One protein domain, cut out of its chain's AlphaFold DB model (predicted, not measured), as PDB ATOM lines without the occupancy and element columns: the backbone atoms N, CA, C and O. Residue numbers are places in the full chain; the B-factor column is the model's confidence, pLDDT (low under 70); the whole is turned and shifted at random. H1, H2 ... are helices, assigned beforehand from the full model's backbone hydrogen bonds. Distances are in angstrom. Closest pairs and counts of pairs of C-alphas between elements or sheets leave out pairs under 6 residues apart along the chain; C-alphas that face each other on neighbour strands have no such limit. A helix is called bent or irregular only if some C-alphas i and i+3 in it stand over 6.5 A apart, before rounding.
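This is residues 120 to 214 of the 226 residues of an uncharacterized protein of Arthrobacter sp. Bz4 (UniProt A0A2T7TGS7). The longest helix, H2, and H1 stand side by side as a helical hairpin; a second helical hairpin, H3 and H4, packs across one side of this pair, and H5 packs on the pair's open end, at residues 120 to 124 of H1 and 148 to 152 of H2. The long link of residues 190 to 203 leaves H4, wraps round the outside of H2 and leads to H5. The printed part has 95 residues, with five named helices in the order H1, H2, H3, H4, H5 and no named strand, and its class is all helix. It is compact, with a radius of gyration of the C-alphas of 12.0 A, and rounded, spanning 32 by 26 by 23 A.

H2, residues 139 to 154, and H1, residues 120 to 134, are the hubs, touching three helices each. They touch as a helical hairpin at a shallow tilt of 14 degrees, opposite ways, with the C-alphas of His 131 and Gly 141 closest at 5.0 A. H4, residues 175 to 189, touches H2 with residues 181 to 185 alone, at a steep tilt of 49 degrees, the same way; the closest C-alphas, of Val 145 and Ile 181, are 7.0 A apart. H3, residues 161 to 170, and H4 form the other helical hairpin, at a shallow tilt of 33 degrees, only just short of steep; the closest C-alphas are those of Val 161 and Ala 182, at 5.3 A. H3 touches H1 about perpendicular, at 79 degrees, with the C-alphas of Val 122 and Ala 167 closest at 4.5 A. H5, residues 204 to 213, touches H1 at residues 120 to 124 alone, the closest C-alphas, of Leu 120 and Arg 209, being 6.3 A apart. H5 touches H2 at residues 148 to 152 alone, about perpendicular at 78 degrees, with the C-alphas of Phe 152 and Val 205 closest at 6.6 A. H3 and H5 are apart. The helix packing is mostly crossed, but only just: 2 of the 6 touching pairs are at a shallow tilt. Each O i to N i+4 pair is within hydrogen-bond range in H2, H3 and H5, against 7 of 11 in H1 and 9 of 11 in H4.

H2 is 22.7 A from first to last C-alpha, beginning at C-alpha 139 (255.126, 204.834, 216.181). H1, 23.1 A, begins at C-alpha 120 (259.887, 195.012, 194.744) and is irregular, with C-alphas 130 and 133 7.4 A apart. H4, 21.1 A, is irregular too, with C-alphas 176 and 179 7.1 A apart. H3 measures 14.2 A, and H5, 14.7 A, ends at C-alpha 213 (266.931, 187.919, 192.668).

The two C-alphas farthest apart, of Thr 190 and Asp 214, are 36.0 A from each other. The printed part has no cut. The link from H4 to H5 is long, with 14 residues. The mean pLDDT of the printed part is 94.9, and no printed residue is under 70.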
ATOM      1  N   LEU A 120     259.061 194.186 193.866       97.19
ATOM      2  CA  LEU A 120     259.887 195.012 194.744       97.19
ATOM      3  C   LEU A 120     259.034 195.827 195.718       97.19
ATOM      4  O   LEU A 120     259.391 195.962 196.888       97.19
ATOM      5  N   MET A 121     257.875 196.314 195.268       98.12
ATOM      6  CA  MET A 121     256.907 196.955 196.157       98.12
ATOM      7  C   MET A 121     256.258 195.944 197.108       98.12
ATOM      8  O   MET A 121     256.010 196.295 198.259       98.12
ATOM      9  N   VAL A 122     256.006 194.704 196.668       98.06
ATOM     10  CA  VAL A 122     255.483 193.631 197.537       98.06
ATOM     11  C   VAL A 122     256.477 193.326 198.656       98.06
ATOM     12  O   VAL A 122     256.098 193.406 199.820       98.06
ATOM     13  N   ALA A 123     257.754 193.097 198.333       97.44
ATOM     14  CA  ALA A 123     258.805 192.863 199.327       97.44
ATOM     15  C   ALA A 123     258.955 194.044 200.304       97.44
ATOM     16  O   ALA A 123     259.092 193.868 201.513       97.44
ATOM     17  N   ALA A 124     258.853 195.278 199.809       97.56
ATOM     18  CA  ALA A 124     258.831 196.455 200.672       97.56
ATOM     19  C   ALA A 124     257.599 196.492 201.587       97.56
ATOM     20  O   ALA A 124     257.692 196.890 202.748       97.56
ATOM     21  N   ALA A 125     256.441 196.068 201.085       98.06
ATOM     22  CA  ALA A 125     255.208 196.040 201.850       98.06
ATOM     23  C   ALA A 125     255.157 194.893 202.875       98.06
ATOM     24  O   ALA A 125     254.447 195.025 203.872       98.06
ATOM     25  N   GLU A 126     255.960 193.833 202.730       97.44
ATOM     26  CA  GLU A 126     256.170 192.826 203.786       97.44
ATOM     27  C   GLU A 126     256.702 193.468 205.076       97.44
ATOM     28  O   GLU A 126     256.308 193.077 206.175       97.44
ATOM     29  N   ILE A 127     257.504 194.536 204.972       96.50
ATOM     30  CA  ILE A 127     257.940 195.332 206.131       96.50
ATOM     31  C   ILE A 127     256.730 195.991 206.814       96.50
ATOM     32  O   ILE A 127     256.663 196.062 208.043       96.50
ATOM     33  N   PHE A 128     255.736 196.452 206.048       96.50
ATOM     34  CA  PHE A 128     254.504 197.013 206.617       96.50
ATOM     35  C   PHE A 128     253.707 195.929 207.326       96.50
ATOM     36  O   PHE A 128     253.236 196.153 208.440       96.50
ATOM     37  N   VAL A 129     253.588 194.755 206.699       96.38
ATOM     38  CA  VAL A 129     252.914 193.585 207.272       96.38
ATOM     39  C   VAL A 129     253.560 193.189 208.594       96.38
ATOM     40  O   VAL A 129     252.862 193.091 209.604       96.38
ATOM     41  N   TYR A 130     254.889 193.100 208.627       95.56
ATOM     42  CA  TYR A 130     255.655 192.839 209.840       95.56
ATOM     43  C   TYR A 130     255.341 193.843 210.955       95.56
ATOM     44  O   TYR A 130     255.242 193.460 212.115       95.56
ATOM     45  N   HIS A 131     255.119 195.121 210.637       94.25
ATOM     46  CA  HIS A 131     254.825 196.146 211.640       94.25
ATOM     47  C   HIS A 131     253.346 196.313 212.015       94.25
ATOM     48  O   HIS A 131     253.067 197.087 212.936       94.25
ATOM     49  N   GLN A 132     252.402 195.597 211.392       91.69
ATOM     50  CA  GLN A 132     250.963 195.757 211.660       91.69
ATOM     51  C   GLN A 132     250.601 195.611 213.144       91.69
ATOM     52  O   GLN A 132     249.777 196.373 213.647       91.69
ATOM     53  N   TYR A 133     251.265 194.708 213.877       86.06
ATOM     54  CA  TYR A 133     251.009 194.500 215.309       86.06
ATOM     55  C   TYR A 133     251.297 195.743 216.173       86.06
ATOM     56  O   TYR A 133     250.716 195.896 217.244       86.06
ATOM     57  N   ASN A 134     252.159 196.654 215.703       84.81
ATOM     58  CA  ASN A 134     252.437 197.937 216.360       84.81
ATOM     59  C   ASN A 134     251.450 199.045 215.948       84.81
ATOM     60  O   ASN A 134     251.480 200.135 216.517       84.81
ATOM     61  N   GLY A 135     250.610 198.788 214.942       88.56
ATOM     62  CA  GLY A 135     249.818 199.785 214.232       88.56
ATOM     63  C   GLY A 135     250.631 200.552 213.181       88.56
ATOM     64  O   GLY A 135     251.795 200.886 213.383       88.56
ATOM     65  N   LEU A 136     249.993 200.866 212.048       93.12
ATOM     66  CA  LEU A 136     250.621 201.597 210.931       93.12
ATOM     67  C   LEU A 136     250.296 203.098 210.906       93.12
ATOM     68  O   LEU A 136     250.777 203.826 210.045       93.12
ATOM     69  N   SER A 137     249.489 203.588 211.849       91.44
ATOM     70  CA  SER A 137     249.116 205.006 211.947       91.44
ATOM     71  C   SER A 137     250.060 205.834 212.825       91.44
ATOM     72  O   SER A 137     250.051 207.065 212.746       91.44
ATOM     73  N   SER A 138     250.875 205.191 213.664       92.12
ATOM     74  CA  SER A 138     251.784 205.848 214.604       92.12
ATOM     75  C   SER A 138     253.019 204.988 214.904       92.12
ATOM     76  O   SER A 138     253.139 203.858 214.431       92.12
ATOM     77  N   GLY A 139     253.969 205.559 215.655       93.00
ATOM     78  CA  GLY A 139     255.126 204.834 216.181       93.00
ATOM     79  C   GLY A 139     255.979 204.128 215.111       93.00
ATOM     80  O   GLY A 139     256.136 204.655 214.008       93.00
ATOM     81  N   PRO A 140     256.529 202.937 215.429       93.44
ATOM     82  CA  PRO A 140     257.362 202.148 214.521       93.44
ATOM     83  C   PRO A 140     256.731 201.856 213.156       93.44
ATOM     84  O   PRO A 140     257.420 201.940 212.145       93.44
ATOM     85  N   GLY A 141     255.437 201.522 213.111       94.44
ATOM     86  CA  GLY A 141     254.777 201.151 211.859       94.44
ATOM     87  C   GLY A 141     254.568 202.342 210.932       94.44
ATOM     88  O   GLY A 141     254.824 202.237 209.735       94.44
ATOM     89  N   LYS A 142     254.212 203.512 211.475       96.12
ATOM     90  CA  LYS A 142     254.209 204.757 210.691       96.12
ATOM     91  C   LYS A 142     255.607 205.104 210.184       96.12
ATOM     92  O   LYS A 142     255.750 205.492 209.026       96.12
ATOM     93  N   ASP A 143     256.617 204.991 211.047       95.81
ATOM     94  CA  ASP A 143     258.010 205.257 210.680       95.81
ATOM     95  C   ASP A 143     258.444 204.365 209.507       95.81
ATOM     96  O   ASP A 143     259.109 204.865 208.599       95.81
ATOM     97  N   ALA A 144     258.024 203.095 209.498       96.31
ATOM     98  CA  ALA A 144     258.246 202.154 208.405       96.31
ATOM     99  C   ALA A 144     257.569 202.584 207.105       96.31
ATOM    100  O   ALA A 144     258.260 202.790 206.108       96.31
ATOM    101  N   VAL A 145     256.250 202.805 207.125       97.31
ATOM    102  CA  VAL A 145     255.494 203.221 205.932       97.31
ATOM    103  C   VAL A 145     256.119 204.468 205.305       97.31
ATOM    104  O   VAL A 145     256.450 204.479 204.123       97.31
ATOM    105  N   VAL A 146     256.365 205.506 206.103       97.56
ATOM    106  CA  VAL A 146     256.894 206.777 205.594       97.56
ATOM    107  C   VAL A 146     258.315 206.635 205.042       97.56
ATOM    108  O   VAL A 146     258.619 207.223 204.005       97.56
ATOM    109  N   GLN A 147     259.210 205.920 205.729       97.38
ATOM    110  CA  GLN A 147     260.606 205.802 205.287       97.38
ATOM    111  C   GLN A 147     260.740 204.966 204.021       97.38
ATOM    112  O   GLN A 147     261.447 205.380 203.106       97.38
ATOM    113  N   ILE A 148     260.029 203.845 203.945       97.88
ATOM    114  CA  ILE A 148     260.046 202.967 202.776       97.88
ATOM    115  C   ILE A 148     259.452 203.679 201.562       97.88
ATOM    116  O   ILE A 148     260.106 203.743 200.524       97.88
ATOM    117  N   VAL A 149     258.278 204.308 201.698       97.81
ATOM    118  CA  VAL A 149     257.662 205.048 200.583       97.81
ATOM    119  C   VAL A 149     258.579 206.183 200.107       97.81
ATOM    120  O   VAL A 149     258.709 206.398 198.906       97.81
ATOM    121  N   ARG A 150     259.280 206.883 201.014       97.00
ATOM    122  CA  ARG A 150     260.277 207.906 200.634       97.00
ATOM    123  C   ARG A 150     261.480 207.327 199.898       97.00
ATOM    124  O   ARG A 150     261.920 207.934 198.928       97.00
ATOM    125  N   ALA A 151     262.018 206.202 200.367       97.06
ATOM    126  CA  ALA A 151     263.163 205.554 199.734       97.06
ATOM    127  C   ALA A 151     262.817 205.107 198.306       97.06
ATOM    128  O   ALA A 151     263.561 205.387 197.375       97.06
ATOM    129  N   PHE A 152     261.638 204.517 198.118       97.75
ATOM    130  CA  PHE A 152     261.120 204.139 196.802       97.75
ATOM    131  C   PHE A 152     260.853 205.358 195.912       97.75
ATOM    132  O   PHE A 152     261.224 205.358 194.740       97.75
ATOM    133  N   ALA A 153     260.272 206.427 196.456       97.38
ATOM    134  CA  ALA A 153     260.048 207.658 195.701       97.38
ATOM    135  C   ALA A 153     261.356 208.298 195.206       97.38
ATOM    136  O   ALA A 153     261.388 208.850 194.107       97.38
ATOM    137  N   ALA A 154     262.445 208.199 195.978       96.50
ATOM    138  CA  ALA A 154     263.768 208.655 195.548       96.50
ATOM    139  C   ALA A 154     264.317 207.857 194.345       96.50
ATOM    140  O   ALA A 154     265.093 208.397 193.564       96.50
ATOM    141  N   GLU A 155     263.860 206.616 194.166       96.62
ATOM    142  CA  GLU A 155     264.173 205.728 193.037       96.62
ATOM    143  C   GLU A 155     263.150 205.846 191.885       96.62
ATOM    144  O   GLU A 155     263.199 205.086 190.921       96.62
ATOM    145  N   GLY A 156     262.211 206.797 191.964       96.75
ATOM    146  CA  GLY A 156     261.231 207.079 190.910       96.75
ATOM    147  C   GLY A 156     259.903 206.324 191.020       96.75
ATOM    148  O   GLY A 156     259.065 206.449 190.128       96.75
ATOM    149  N   TYR A 157     259.671 205.577 192.103       97.69
ATOM    150  CA  TYR A 157     258.377 204.934 192.345       97.69
ATOM    151  C   TYR A 157     257.289 205.951 192.728       97.69
ATOM    152  O   TYR A 157     257.580 206.981 193.346       97.69
ATOM    153  N   PRO A 158     256.014 205.668 192.414       96.69
ATOM    154  CA  PRO A 158     254.927 206.590 192.705       96.69
ATOM    155  C   PRO A 158     254.634 206.684 194.210       96.69
ATOM    156  O   PRO A 158     254.590 205.685 194.933       96.69
ATOM    157  N   ILE A 159     254.341 207.903 194.669       97.75
ATOM    158  CA  ILE A 159     253.669 208.151 195.952       97.75
ATOM    159  C   ILE A 159     252.160 208.170 195.677       97.75
ATOM    160  O   ILE A 159     251.526 209.221 195.689       97.75
ATOM    161  N   ASP A 160     251.608 207.001 195.355       97.06
ATOM    162  CA  ASP A 160     250.190 206.812 195.034       97.06
ATOM    163  C   ASP A 160     249.597 205.658 195.849       97.06
ATOM    164  O   ASP A 160     250.268 204.669 196.138       97.06
ATOM    165  N   VAL A 161     248.344 205.795 196.268       96.81
ATOM    166  CA  VAL A 161     247.683 204.863 197.186       96.81
ATOM    167  C   VAL A 161     247.495 203.496 196.551       96.81
ATOM    168  O   VAL A 161     247.793 202.495 197.200       96.81
ATOM    169  N   ASP A 162     246.998 203.447 195.316       95.81
ATOM    170  CA  ASP A 162     246.582 202.182 194.708       95.81
ATOM    171  C   ASP A 162     247.757 201.198 194.538       95.81
ATOM    172  O   ASP A 162     247.680 200.103 195.102       95.81
ATOM    173  N   PRO A 163     248.903 201.567 193.927       96.88
ATOM    174  CA  PRO A 163     250.034 200.646 193.785       96.88
ATOM    175  C   PRO A 163     250.552 200.107 195.126       96.88
ATOM    176  O   PRO A 163     250.850 198.917 195.250       96.88
ATOM    177  N   TRP A 164     250.621 200.960 196.150       98.19
ATOM    178  CA  TRP A 164     251.102 200.575 197.476       98.19
ATOM    179  C   TRP A 164     250.121 199.691 198.239       98.19
ATOM    180  O   TRP A 164     250.552 198.747 198.900       98.19
ATOM    181  N   LEU A 165     248.815 199.956 198.156       97.62
ATOM    182  CA  LEU A 165     247.821 199.087 198.782       97.62
ATOM    183  C   LEU A 165     247.739 197.734 198.085       97.62
ATOM    184  O   LEU A 165     247.645 196.719 198.771       97.62
ATOM    185  N   ARG A 166     247.834 197.691 196.751       97.56
ATOM    186  CA  ARG A 166     247.890 196.423 196.014       97.56
ATOM    187  C   ARG A 166     249.118 195.606 196.411       97.56
ATOM    188  O   ARG A 166     248.986 194.416 196.682       97.56
ATOM    189  N   ALA A 167     250.288 196.239 196.519       98.19
ATOM    190  CA  ALA A 167     251.499 195.579 197.002       98.19
ATOM    191  C   ALA A 167     251.359 195.079 198.452       98.19
ATOM    192  O   ALA A 167     251.707 193.943 198.759       98.19
ATOM    193  N   TYR A 168     250.785 195.901 199.331       98.19
ATOM    194  CA  TYR A 168     250.517 195.550 200.725       98.19
ATOM    195  C   TYR A 168     249.567 194.363 200.873       98.19
ATOM    196  O   TYR A 168     249.837 193.465 201.667       98.19
ATOM    197  N   PHE A 169     248.483 194.319 200.104       97.56
ATOM    198  CA  PHE A 169     247.561 193.189 200.129       97.56
ATOM    199  C   PHE A 169     248.190 191.912 199.567       97.56
ATOM    200  O   PHE A 169     248.042 190.858 200.183       97.56
ATOM    201  N   ALA A 170     248.961 192.007 198.479       97.06
ATOM    202  CA  ALA A 170     249.716 190.874 197.943       97.06
ATOM    203  C   ALA A 170     250.761 190.330 198.937       97.06
ATOM    204  O   ALA A 170     250.997 189.126 198.973       97.06
ATOM    205  N   ALA A 171     251.322 191.184 199.801       96.94
ATOM    206  CA  ALA A 171     252.213 190.788 200.895       96.94
ATOM    207  C   ALA A 171     251.487 190.131 202.095       96.94
ATOM    208  O   ALA A 171     252.114 189.836 203.112       96.94
ATOM    209  N   GLY A 172     250.165 189.922 202.028       95.44
ATOM    210  CA  GLY A 172     249.362 189.382 203.136       95.44
ATOM    211  C   GLY A 172     248.794 190.452 204.075       95.44
ATOM    212  O   GLY A 172     248.436 190.164 205.219       95.44
ATOM    213  N   GLY A 173     248.713 191.697 203.606       96.25
ATOM    214  CA  GLY A 173     248.156 192.830 204.331       96.25
ATOM    215  C   GLY A 173     246.708 192.647 204.795       96.25
ATOM    216  O   GLY A 173     245.886 192.050 204.104       96.25
ATOM    217  N   THR A 174     246.379 193.222 205.954       95.19
ATOM    218  CA  THR A 174     245.011 193.279 206.501       95.19
ATOM    219  C   THR A 174     244.326 194.608 206.147       95.19
ATOM    220  O   THR A 174     244.956 195.672 206.150       95.19
ATOM    221  N   PHE A 175     243.021 194.587 205.885       94.88
ATOM    222  CA  PHE A 175     242.159 195.750 205.660       94.88
ATOM    223  C   PHE A 175     242.188 196.752 206.808       94.88
ATOM    224  O   PHE A 175     242.162 197.960 206.549       94.88
ATOM    225  N   ARG A 176     242.323 196.268 208.051       92.94
ATOM    226  CA  ARG A 176     242.369 197.099 209.266       92.94
ATOM    227  C   ARG A 176     243.393 198.232 209.180       92.94
ATOM    228  O   ARG A 176     243.179 199.311 209.732       92.94
ATOM    229  N   HIS A 177     244.533 197.998 208.530       94.50
ATOM    230  CA  HIS A 177     245.598 199.001 208.431       94.50
ATOM    231  C   HIS A 177     245.690 199.685 207.064       94.50
ATOM    232  O   HIS A 177     246.393 200.693 206.948       94.50
ATOM    233  N   ALA A 178     244.943 199.213 206.062       95.38
ATOM    234  CA  ALA A 178     244.952 199.776 204.715       95.38
ATOM    235  C   ALA A 178     244.566 201.266 204.706       95.38
ATOM    236  O   ALA A 178     245.226 202.070 204.056       95.38
ATOM    237  N   GLU A 179     243.567 201.674 205.498       94.56
ATOM    238  CA  GLU A 179     243.159 203.085 205.582       94.56
ATOM    239  C   GLU A 179     244.274 203.981 206.147       94.56
ATOM    240  O   GLU A 179     244.505 205.095 205.672       94.56
ATOM    241  N   SER A 180     245.022 203.479 207.133       96.25
ATOM    242  CA  SER A 180     246.140 204.222 207.720       96.25
ATOM    243  C   SER A 180     247.282 204.412 206.724       96.25
ATOM    244  O   SER A 180     247.816 205.518 206.634       96.25
ATOM    245  N   ILE A 181     247.616 203.368 205.956       97.25
ATOM    246  CA  ILE A 181     248.603 203.446 204.870       97.25
ATOM    247  C   ILE A 181     248.127 204.445 203.810       97.25
ATOM    248  O   ILE A 181     248.858 205.373 203.471       97.25
ATOM    249  N   ALA A 182     246.883 204.306 203.339       97.19
ATOM    250  CA  ALA A 182     246.303 205.171 202.318       97.19
ATOM    251  C   ALA A 182     246.356 206.645 202.721       97.19
ATOM    252  O   ALA A 182     246.771 207.494 201.933       97.19
ATOM    253  N   ARG A 183     245.976 206.958 203.964       97.56
ATOM    254  CA  ARG A 183     246.045 208.320 204.495       97.56
ATOM    255  C   ARG A 183     247.475 208.857 204.486       97.56
ATOM    256  O   ARG A 183     247.681 209.951 203.976       97.56
ATOM    257  N   LEU A 184     248.446 208.098 205.000       98.00
ATOM    258  CA  LEU A 184     249.849 208.529 205.026       98.00
ATOM    259  C   LEU A 184     250.386 208.787 203.615       98.00
ATOM    260  O   LEU A 184     251.056 209.788 203.386       98.00
ATOM    261  N   ILE A 185     250.058 207.923 202.653       98.06
ATOM    262  CA  ILE A 185     250.487 208.100 201.263       98.06
ATOM    263  C   ILE A 185     249.831 209.336 200.641       98.06
ATOM    264  O   ILE A 185     250.531 210.121 200.010       98.06
ATOM    265  N   LYS A 186     248.531 209.581 200.870       98.25
ATOM    266  CA  LYS A 186     247.848 210.814 200.419       98.25
ATOM    267  C   LYS A 186     248.485 212.073 201.013       98.25
ATOM    268  O   LYS A 186     248.732 213.049 200.305       98.25
ATOM    269  N   GLU A 187     248.777 212.059 202.310       98.31
ATOM    270  CA  GLU A 187     249.477 213.152 202.989       98.31
ATOM    271  C   GLU A 187     250.865 213.376 202.361       98.31
ATOM    272  O   GLU A 187     251.215 214.496 201.993       98.31
ATOM    273  N   MET A 188     251.635 212.314 202.126       98.06
ATOM    274  CA  MET A 188     252.938 212.410 201.462       98.06
ATOM    275  C   MET A 188     252.845 212.924 200.021       98.06
ATOM    276  O   MET A 188     253.649 213.771 199.635       98.06
ATOM    277  N   ALA A 189     251.857 212.467 199.249       97.62
ATOM    278  CA  ALA A 189     251.616 212.897 197.872       97.62
ATOM    279  C   ALA A 189     251.290 214.399 197.788       97.62
ATOM    280  O   ALA A 189     251.675 215.074 196.838       97.62
ATOM    281  N   THR A 190     250.640 214.944 198.820       97.56
ATOM    282  CA  THR A 190     250.346 216.383 198.951       97.56
ATOM    283  C   THR A 190     251.499 217.193 199.561       97.56
ATOM    284  O   THR A 190     251.366 218.394 199.791       97.56
ATOM    285  N   GLY A 191     252.657 216.566 199.799       96.50
ATOM    286  CA  GLY A 191     253.873 217.223 200.282       96.50
ATOM    287  C   GLY A 191     253.996 217.309 201.806       96.50
ATOM    288  O   GLY A 191     254.906 217.981 202.308       96.50
ATOM    289  N   VAL A 192     253.130 216.635 202.571       97.88
ATOM    290  CA  VAL A 192     253.207 216.623 204.037       97.88
ATOM    291  C   VAL A 192     254.501 215.947 204.495       97.88
ATOM    292  O   VAL A 192     254.790 214.778 204.227       97.88
ATOM    293  N   LYS A 193     255.302 216.691 205.263       95.19
ATOM    294  CA  LYS A 193     256.552 216.189 205.842       95.19
ATOM    295  C   LYS A 193     256.294 215.512 207.185       95.19
ATOM    296  O   LYS A 193     256.341 216.142 208.236       95.19
ATOM    297  N   HIS A 194     256.088 214.198 207.172       96.06
ATOM    298  CA  HIS A 194     256.084 213.408 208.406       96.06
ATOM    299  C   HIS A 194     257.471 213.360 209.058       96.06
ATOM    300  O   HIS A 194     258.460 212.999 208.410       96.06
ATOM    301  N   ARG A 195     257.524 213.689 210.353       94.81
ATOM    302  CA  ARG A 195     258.676 213.415 211.216       94.81
ATOM    303  C   ARG A 195     258.679 211.930 211.576       94.81
ATOM    304  O   ARG A 195     257.652 211.423 212.018       94.81
ATOM    305  N   VAL A 196     259.824 211.285 211.386       95.50
ATOM    306  CA  VAL A 196     260.041 209.854 211.637       95.50
ATOM    307  C   VAL A 196     261.399 209.643 212.286       95.50
ATOM    308  O   VAL A 196     262.300 210.464 212.096       95.50
ATOM    309  N   THR A 197     261.546 208.559 213.040       93.94
ATOM    310  CA  THR A 197     262.853 208.137 213.556       93.94
ATOM    311  C   THR A 197     263.561 207.323 212.475       93.94
ATOM    312  O   THR A 197     262.986 206.318 212.054       93.94
ATOM    313  N   PRO A 198     264.765 207.709 212.007       91.19
ATOM    314  CA  PRO A 198     265.511 206.923 211.027       91.19
ATOM    315  C   PRO A 198     265.720 205.488 211.520       91.19
ATOM    316  O   PRO A 198     266.180 205.286 212.642       91.19
ATOM    317  N   ARG A 199     265.323 204.509 210.707       86.56
ATOM    318  CA  ARG A 199     265.398 203.071 211.020       86.56
ATOM    319  C   ARG A 199     265.937 202.234 209.873       86.56
ATOM    320  O   ARG A 199     266.505 201.183 210.122       86.56
ATOM    321  N   TYR A 200     265.720 202.676 208.640       89.75
ATOM    322  CA  TYR A 200     266.163 201.953 207.457       89.75
ATOM    323  C   TYR A 200     267.372 202.658 206.862       89.75
ATOM    324  O   TYR A 200     267.402 203.890 206.776       89.75
ATOM    325  N   GLY A 201     268.363 201.865 206.453       85.94
ATOM    326  CA  GLY A 201     269.512 202.357 205.708       85.94
ATOM    327  C   GLY A 201     269.086 203.011 204.393       85.94
ATOM    328  O   GLY A 201     268.047 202.687 203.814       85.94
ATOM    329  N   THR A 202     269.912 203.926 203.888       86.00
ATOM    330  CA  THR A 202     269.667 204.605 202.604       86.00
ATOM    331  C   THR A 202     269.680 203.648 201.411       86.00
ATOM    332  O   THR A 202     269.173 203.991 200.350       86.00
ATOM    333  N   ASN A 203     270.229 202.447 201.585       91.12
ATOM    334  CA  ASN A 203     270.328 201.384 200.591       91.12
ATOM    335  C   ASN A 203     269.166 200.373 200.629       91.12
ATOM    336  O   ASN A 203     269.236 199.377 199.916       91.12
ATOM    337  N   ILE A 204     268.104 200.603 201.416       94.69
ATOM    338  CA  ILE A 204     267.020 199.623 201.611       94.69
ATOM    339  C   ILE A 204     266.397 199.116 200.301       94.69
ATOM    340  O   ILE A 204     266.102 197.931 200.187       94.69
ATOM    341  N   VAL A 205     266.247 199.972 199.284       95.62
ATOM    342  CA  VAL A 205     265.683 199.560 197.986       95.62
ATOM    343  C   VAL A 205     266.619 198.600 197.249       95.62
ATOM    344  O   VAL A 205     266.157 197.621 196.671       95.62
ATOM    345  N   ALA A 206     267.932 198.851 197.293       94.44
ATOM    346  CA  ALA A 206     268.928 197.958 196.706       94.44
ATOM    347  C   ALA A 206     268.959 196.614 197.447       94.44
ATOM    348  O   ALA A 206     268.869 195.574 196.805       94.44
ATOM    349  N   THR A 207     268.958 196.637 198.784       93.62
ATOM    350  CA  THR A 207     268.894 195.419 199.606       93.62
ATOM    351  C   THR A 207     267.674 194.562 199.264       93.62
ATOM    352  O   THR A 207     267.812 193.360 199.057       93.62
ATOM    353  N   LEU A 208     266.485 195.166 199.161       94.88
ATOM    354  CA  LEU A 208     265.263 194.439 198.794       94.88
ATOM    355  C   LEU A 208     265.326 193.884 197.365       94.88
ATOM    356  O   LEU A 208     264.821 192.797 197.103       94.88
ATOM    357  N   ARG A 209     265.953 194.613 196.437       94.69
ATOM    358  CA  ARG A 209     266.121 194.164 195.052       94.69
ATOM    359  C   ARG A 209     267.012 192.928 194.971       94.69
ATOM    360  O   ARG A 209     266.643 191.980 194.283       94.69
ATOM    361  N   ASP A 210     268.125 192.922 195.697       92.19
ATOM    362  CA  ASP A 210     269.048 191.785 195.734       92.19
ATOM    363  C   ASP A 210     268.359 190.531 196.310       92.19
ATOM    364  O   ASP A 210     268.459 189.449 195.734       92.19
ATOM    365  N   GLN A 211     267.541 190.692 197.357       88.00
ATOM    366  CA  GLN A 211     266.769 189.605 197.989       88.00
ATOM    367  C   GLN A 211     265.692 188.971 197.093       88.00
ATOM    368  O   GLN A 211     265.252 187.846 197.338       88.00
ATOM    369  N   ILE A 212     265.211 189.686 196.075       89.56
ATOM    370  CA  ILE A 212     264.232 189.143 195.121       89.56
ATOM    371  C   ILE A 212     264.920 188.285 194.060       89.56
ATOM    372  O   ILE A 212     264.328 187.316 193.586       89.56
ATOM    373  N   VAL A 213     266.150 188.640 193.682       81.94
ATOM    374  CA  VAL A 213     266.931 187.919 192.668       81.94
ATOM    375  C   VAL A 213     267.516 186.624 193.236       81.94
ATOM    376  O   VAL A 213     267.585 185.637 192.505       81.94
ATOM    377  N   ASP A 214     267.872 186.607 194.526       73.50
ATOM    378  CA  ASP A 214     268.405 185.432 195.224       73.50
ATOM    379  C   ASP A 214     267.511 185.011 196.414       73.50
ATOM    380  O   ASP A 214     267.715 185.442 197.553       73.50
TER     381      ASP A 214